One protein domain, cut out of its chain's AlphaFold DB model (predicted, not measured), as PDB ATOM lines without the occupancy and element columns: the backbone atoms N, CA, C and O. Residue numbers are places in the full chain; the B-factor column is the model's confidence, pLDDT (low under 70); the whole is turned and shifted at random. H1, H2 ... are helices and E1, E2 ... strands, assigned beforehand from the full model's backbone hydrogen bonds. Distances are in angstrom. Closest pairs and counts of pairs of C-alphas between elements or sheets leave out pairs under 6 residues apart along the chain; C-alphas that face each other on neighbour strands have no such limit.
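Overview. This is residues 2 to 45 of the 176 residues of an uncharacterized protein of Chroococcidiopsis thermalis (strain PCC 7203) (UniProt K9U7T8). This is a thin, flat piece with a small two-stranded hairpin, E1 and E2, toward one end and two helices, the short H1 and the longer H2, set nearly crosswise to each other toward the other end. The turn of the hairpin, around Ala 22, and the first printed residue, Pro 2, mark the two ends of the length. The printed part has 44 residues, with two named helices and two named strands in the order H1, E1, E2, H2; the sheet is E1 - E2, antiparallel, and the class is mixed, helices and strands. The whole is only just loose, close to compact, with a radius of gyration of the C-alphas of 11.4 A and spans of 34 by 22 by 10 A.

Along the chain. Start at C-alpha 2, at (151.226, 152.734, 139.442), and go on to C-alpha 7 at (148.583, 151.122, 125.616), where H1 begins; it covers residues 7 to 13 and measures 9.8 A from first to last C-alpha. Next comes E1, residues 17 to 19, which is 7.0 A long and begins at C-alpha 17, at (147.788, 146.190, 116.793). E2 follows at residues 27 to 29, 6.5 A long. Last is H2, residues 33 to 44, 16.4 A long; find its end at C-alpha 44, at (147.982, 141.974, 136.298).

Arrangement. Look first at the hairpin of E1 and E2, whose directions stand at 153 degrees, antiparallel. The C-alphas of Val 18 and Ser 28 face each other at 5.3 A, and there you will find N 18 and O 28 at 3.0 A and N 28 and O 18 at 2.8 A, both within hydrogen-bond range. From E1 go to H1: their closest C-alphas are those of Leu 17 and Ala 11, 5.2 A apart. H1 and E2 are apart. H1 and H2 only just touch, with 3 pairs of C-alphas within 8 A, and H2 does so with residues 39 to 42 alone. Their closest C-alphas, those of Leu 10 and Ala 39, are 6.6 A apart, and their lines are about perpendicular, at 75 degrees. E1 and H2 are apart. In H1 and H2 every O i to N i+4 pair is within hydrogen-bond range.

Size, cuts and confidence. The two C-alphas farthest apart are those of Pro 2 and Ala 22, at 36.2 A, while the first and last printed C-alphas, Pro 2 and Gly 45, are 13.2 A apart. The printed part has no cut. The links from H1 to E1 and from E2 to H2 are tight, the link from E1 to E2 is short, and no link is long. The mean pLDDT of the printed part is 92.3, and residue 2 alone is under 70.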
ATOM      1  N   PRO A   2     151.515 153.606 140.572       63.72
ATOM      2  CA  PRO A   2     151.226 152.734 139.442       63.72
ATOM      3  C   PRO A   2     151.986 153.262 138.223       63.72
ATOM      4  O   PRO A   2     152.016 154.472 137.981       63.72
ATOM      5  N   GLU A   3     152.660 152.362 137.522       82.19
ATOM      6  CA  GLU A   3     153.317 152.671 136.261       82.19
ATOM      7  C   GLU A   3     152.237 153.010 135.223       82.19
ATOM      8  O   GLU A   3     151.160 152.408 135.211       82.19
ATOM      9  N   ILE A   4     152.471 154.037 134.404       92.06
ATOM     10  CA  ILE A   4     151.514 154.415 133.359       92.06
ATOM     11  C   ILE A   4     151.575 153.340 132.274       92.06
ATOM     12  O   ILE A   4     152.646 153.060 131.744       92.06
ATOM     13  N   VAL A   5     150.423 152.758 131.937       93.94
ATOM     14  CA  VAL A   5     150.325 151.729 130.897       93.94
ATOM     15  C   VAL A   5     150.667 152.326 129.531       93.94
ATOM     16  O   VAL A   5     150.006 153.264 129.075       93.94
ATOM     17  N   ASP A   6     151.651 151.741 128.847       95.62
ATOM     18  CA  ASP A   6     151.856 151.954 127.414       95.62
ATOM     19  C   ASP A   6     150.825 151.129 126.630       95.62
ATOM     20  O   ASP A   6     151.013 149.948 126.330       95.62
ATOM     21  N   TRP A   7     149.693 151.763 126.320       95.25
ATOM     22  CA  TRP A   7     148.583 151.122 125.616       95.25
ATOM     23  C   TRP A   7     148.954 150.636 124.214       95.25
ATOM     24  O   TRP A   7     148.392 149.642 123.756       95.25
ATOM     25  N   LYS A   8     149.902 151.298 123.536       94.69
ATOM     26  CA  LYS A   8     150.344 150.883 122.201       94.69
ATOM     27  C   LYS A   8     151.160 149.601 122.301       94.69
ATOM     28  O   LYS A   8     150.885 148.656 121.563       94.69
ATOM     29  N   LEU A   9     152.116 149.554 123.228       94.88
ATOM     30  CA  LEU A   9     152.919 148.358 123.467       94.88
ATOM     31  C   LEU A   9     152.042 147.178 123.903       94.88
ATOM     32  O   LEU A   9     152.192 146.084 123.363       94.88
ATOM     33  N   LEU A  10     151.088 147.401 124.811       96.56
ATOM     34  CA  LEU A  10     150.142 146.369 125.241       96.56
ATOM     35  C   LEU A  10     149.323 145.826 124.061       96.56
ATOM     36  O   LEU A  10     149.213 144.612 123.895       96.56
ATOM     37  N   ALA A  11     148.793 146.710 123.207       96.44
ATOM     38  CA  ALA A  11     148.042 146.307 122.021       96.44
ATOM     39  C   ALA A  11     148.901 145.490 121.038       96.44
ATOM     40  O   ALA A  11     148.409 144.528 120.453       96.44
ATOM     41  N   GLN A  12     150.188 145.819 120.884       95.12
ATOM     42  CA  GLN A  12     151.123 145.022 120.082       95.12
ATOM     43  C   GLN A  12     151.388 143.649 120.708       95.12
ATOM     44  O   GLN A  12     151.355 142.643 120.004       95.12
ATOM     45  N   GLN A  13     151.612 143.591 122.025       95.25
ATOM     46  CA  GLN A  13     151.895 142.347 122.750       95.25
ATOM     47  C   GLN A  13     150.761 141.328 122.631       95.25
ATOM     48  O   GLN A  13     151.027 140.145 122.433       95.25
ATOM     49  N   VAL A  14     149.505 141.778 122.712       95.81
ATOM     50  CA  VAL A  14     148.342 140.886 122.565       95.81
ATOM     51  C   VAL A  14     147.926 140.671 121.108       95.81
ATOM     52  O   VAL A  14     146.984 139.931 120.846       95.81
ATOM     53  N   GLY A  15     148.598 141.307 120.142       95.38
ATOM     54  CA  GLY A  15     148.266 141.204 118.717       95.38
ATOM     55  C   GLY A  15     147.016 141.988 118.292       95.38
ATOM     56  O   GLY A  15     146.491 141.759 117.205       95.38
ATOM     57  N   ALA A  16     146.545 142.921 119.122       96.06
ATOM     58  CA  ALA A  16     145.458 143.847 118.797       96.06
ATOM     59  C   ALA A  16     145.891 144.969 117.834       96.06
ATOM     60  O   ALA A  16     145.043 145.596 117.201       96.06
ATOM     61  N   LEU A  17     147.201 145.213 117.708       95.19
ATOM     62  CA  LEU A  17     147.788 146.190 116.793       95.19
ATOM     63  C   LEU A  17     148.831 145.521 115.891       95.19
ATOM     64  O   LEU A  17     149.839 145.011 116.379       95.19
ATOM     65  N   VAL A  18     148.617 145.571 114.574       91.19
ATOM     66  CA  VAL A  18     149.508 144.973 113.563       91.19
ATOM     67  C   VAL A  18     149.938 146.038 112.560       91.19
ATOM     68  O   VAL A  18     149.135 146.887 112.176       91.19
ATOM     69  N   GLU A  19     151.196 146.017 112.119       90.19
ATOM     70  CA  GLU A  19     151.670 146.932 111.074       90.19
ATOM     71  C   GLU A  19     150.938 146.690 109.752       90.19
ATOM     72  O   GLU A  19     150.792 145.561 109.284       90.19
ATOM     73  N   ASN A  20     150.471 147.777 109.144       89.62
ATOM     74  CA  ASN A  20     149.789 147.749 107.863       89.62
ATOM     75  C   ASN A  20     150.157 148.999 107.063       89.62
ATOM     76  O   ASN A  20     149.623 150.084 107.289       89.62
ATOM     77  N   SER A  21     151.038 148.834 106.079       82.31
ATOM     78  CA  SER A  21     151.525 149.929 105.234       82.31
ATOM     79  C   SER A  21     150.452 150.559 104.338       82.31
ATOM     80  O   SER A  21     150.694 151.616 103.768       82.31
ATOM     81  N   ALA A  22     149.283 149.927 104.185       87.12
ATOM     82  CA  ALA A  22     148.147 150.485 103.451       87.12
ATOM     83  C   ALA A  22     147.212 151.334 104.337       87.12
ATOM     84  O   ALA A  22     146.295 151.975 103.825       87.12
ATOM     85  N   SER A  23     147.420 151.336 105.656       87.38
ATOM     86  CA  SER A  23     146.657 152.145 106.606       87.38
ATOM     87  C   SER A  23     147.227 153.563 106.721       87.38
ATOM     88  O   SER A  23     148.440 153.765 106.693       87.38
ATOM     89  N   VAL A  24     146.349 154.552 106.927       84.31
ATOM     90  CA  VAL A  24     146.726 155.963 107.150       84.31
ATOM     91  C   VAL A  24     147.586 156.134 108.407       84.31
ATOM     92  O   VAL A  24     148.449 157.005 108.450       84.31
ATOM     93  N   THR A  25     147.374 155.299 109.427       84.00
ATOM     94  CA  THR A  25     148.151 155.326 110.675       84.00
ATOM     95  C   THR A  25     149.389 154.430 110.617       84.00
ATOM     96  O   THR A  25     150.182 154.438 111.554       84.00
ATOM     97  N   GLY A  26     149.558 153.647 109.544       90.38
ATOM     98  CA  GLY A  26     150.571 152.595 109.437       90.38
ATOM     99  C   GLY A  26     150.222 151.312 110.200       90.38
ATOM    100  O   GLY A  26     151.025 150.379 110.215       90.38
ATOM    101  N   TYR A  27     149.035 151.238 110.814       90.12
ATOM    102  CA  TYR A  27     148.595 150.094 111.613       90.12
ATOM    103  C   TYR A  27     147.157 149.668 111.305       90.12
ATOM    104  O   TYR A  27     146.317 150.474 110.905       90.12
ATOM    105  N   SER A  28     146.876 148.390 111.530       92.56
ATOM    106  CA  SER A  28     145.535 147.821 111.631       92.56
ATOM    107  C   SER A  28     145.237 147.506 113.093       92.56
ATOM    108  O   SER A  28     146.068 146.902 113.772       92.56
ATOM    109  N   GLU A  29     144.043 147.874 113.549       93.50
ATOM    110  CA  GLU A  29     143.566 147.636 114.912       93.50
ATOM    111  C   GLU A  29     142.430 146.616 114.913       93.50
ATOM    112  O   GLU A  29     141.542 146.660 114.057       93.50
ATOM    113  N   ILE A  30     142.451 145.707 115.884       93.38
ATOM    114  CA  ILE A  30     141.366 144.766 116.153       93.38
ATOM    115  C   ILE A  30     141.089 144.714 117.654       93.38
ATOM    116  O   ILE A  30     141.990 144.832 118.479       93.38
ATOM    117  N   GLY A  31     139.824 144.510 118.010       93.56
ATOM    118  CA  GLY A  31     139.394 144.340 119.392       93.56
ATOM    119  C   GLY A  31     138.470 143.140 119.520       93.56
ATOM    120  O   GLY A  31     137.618 142.904 118.665       93.56
ATOM    121  N   SER A  32     138.629 142.384 120.600       94.44
ATOM    122  CA  SER A  32     137.717 141.309 120.986       94.44
ATOM    123  C   SER A  32     137.734 141.137 122.503       94.44
ATOM    124  O   SER A  32     138.649 141.614 123.181       94.44
ATOM    125  N   SER A  33     136.735 140.439 123.047       92.56
ATOM    126  CA  SER A  33     136.735 140.070 124.465       92.56
ATOM    127  C   SER A  33     137.958 139.220 124.831       92.56
ATOM    128  O   SER A  33     138.548 139.448 125.881       92.56
ATOM    129  N   ASP A  34     138.402 138.327 123.942       91.00
ATOM    130  CA  ASP A  34     139.580 137.481 124.174       91.00
ATOM    131  C   ASP A  34     140.880 138.291 124.222       91.00
ATOM    132  O   ASP A  34     141.737 138.036 125.068       91.00
ATOM    133  N   LEU A  35     141.033 139.283 123.335       95.38
ATOM    134  CA  LEU A  35     142.184 140.192 123.344       95.38
ATOM    135  C   LEU A  35     142.182 141.071 124.600       95.38
ATOM    136  O   LEU A  35     143.235 141.307 125.185       95.38
ATOM    137  N   ALA A  36     141.004 141.516 125.048       96.06
ATOM    138  CA  ALA A  36     140.873 142.282 126.283       96.06
ATOM    139  C   ALA A  36     141.251 141.452 127.520       96.06
ATOM    140  O   ALA A  36     141.959 141.955 128.388       96.06
ATOM    141  N   LEU A  37     140.832 140.183 127.598       94.19
ATOM    142  CA  LEU A  37     141.212 139.286 128.697       94.19
ATOM    143  C   LEU A  37     142.719 139.002 128.701       94.19
ATOM    144  O   LEU A  37     143.345 139.093 129.754       94.19
ATOM    145  N   GLN A  38     143.322 138.768 127.530       94.81
ATOM    146  CA  GLN A  38     144.779 138.636 127.396       94.81
ATOM    147  C   GLN A  38     145.513 139.914 127.832       94.81
ATOM    148  O   GLN A  38     146.517 139.841 128.534       94.81
ATOM    149  N   ALA A  39     144.996 141.093 127.476       96.88
ATOM    150  CA  ALA A  39     145.580 142.364 127.900       96.88
ATOM    151  C   ALA A  39     145.470 142.572 129.417       96.88
ATOM    152  O   ALA A  39     146.422 143.027 130.045       96.88
ATOM    153  N   ILE A  40     144.338 142.202 130.027       96.75
ATOM    154  CA  ILE A  40     144.167 142.225 131.487       96.75
ATOM    155  C   ILE A  40     145.165 141.279 132.165       96.75
ATOM    156  O   ILE A  40     145.739 141.642 133.188       96.75
ATOM    157  N   GLU A  41     145.409 140.101 131.591       95.81
ATOM    158  CA  GLU A  41     146.406 139.153 132.090       95.81
ATOM    159  C   GLU A  41     147.810 139.777 132.139       95.81
ATOM    160  O   GLU A  41     148.474 139.721 133.176       95.81
ATOM    161  N   VAL A  42     148.218 140.458 131.061       96.44
ATOM    162  CA  VAL A  42     149.490 141.198 130.990       96.44
ATOM    163  C   VAL A  42     149.546 142.321 132.032       96.44
ATOM    164  O   VAL A  42     150.565 142.483 132.698       96.44
ATOM    165  N   LEU A  43     148.456 143.076 132.204       96.38
ATOM    166  CA  LEU A  43     148.380 144.179 133.168       96.38
ATOM    167  C   LEU A  43     148.474 143.716 134.626       96.38
ATOM    168  O   LEU A  43     149.050 144.420 135.454       96.38
ATOM    169  N   ILE A  44     147.887 142.562 134.955       96.06
ATOM    170  CA  ILE A  44     147.982 141.974 136.298       96.06
ATOM    171  C   ILE A  44     149.385 141.400 136.519       96.06
ATOM    172  O   ILE A  44     149.941 141.547 137.608       96.06
ATOM    173  N   GLY A  45     149.965 140.784 135.488       96.56
ATOM    174  CA  GLY A  45     151.288 140.176 135.522       96.56
ATOM    175  C   GLY A  45     151.265 138.717 135.980       96.56
ATOM    176  O   GLY A  45     150.498 138.324 136.863       96.56
TER     177      GLY A  45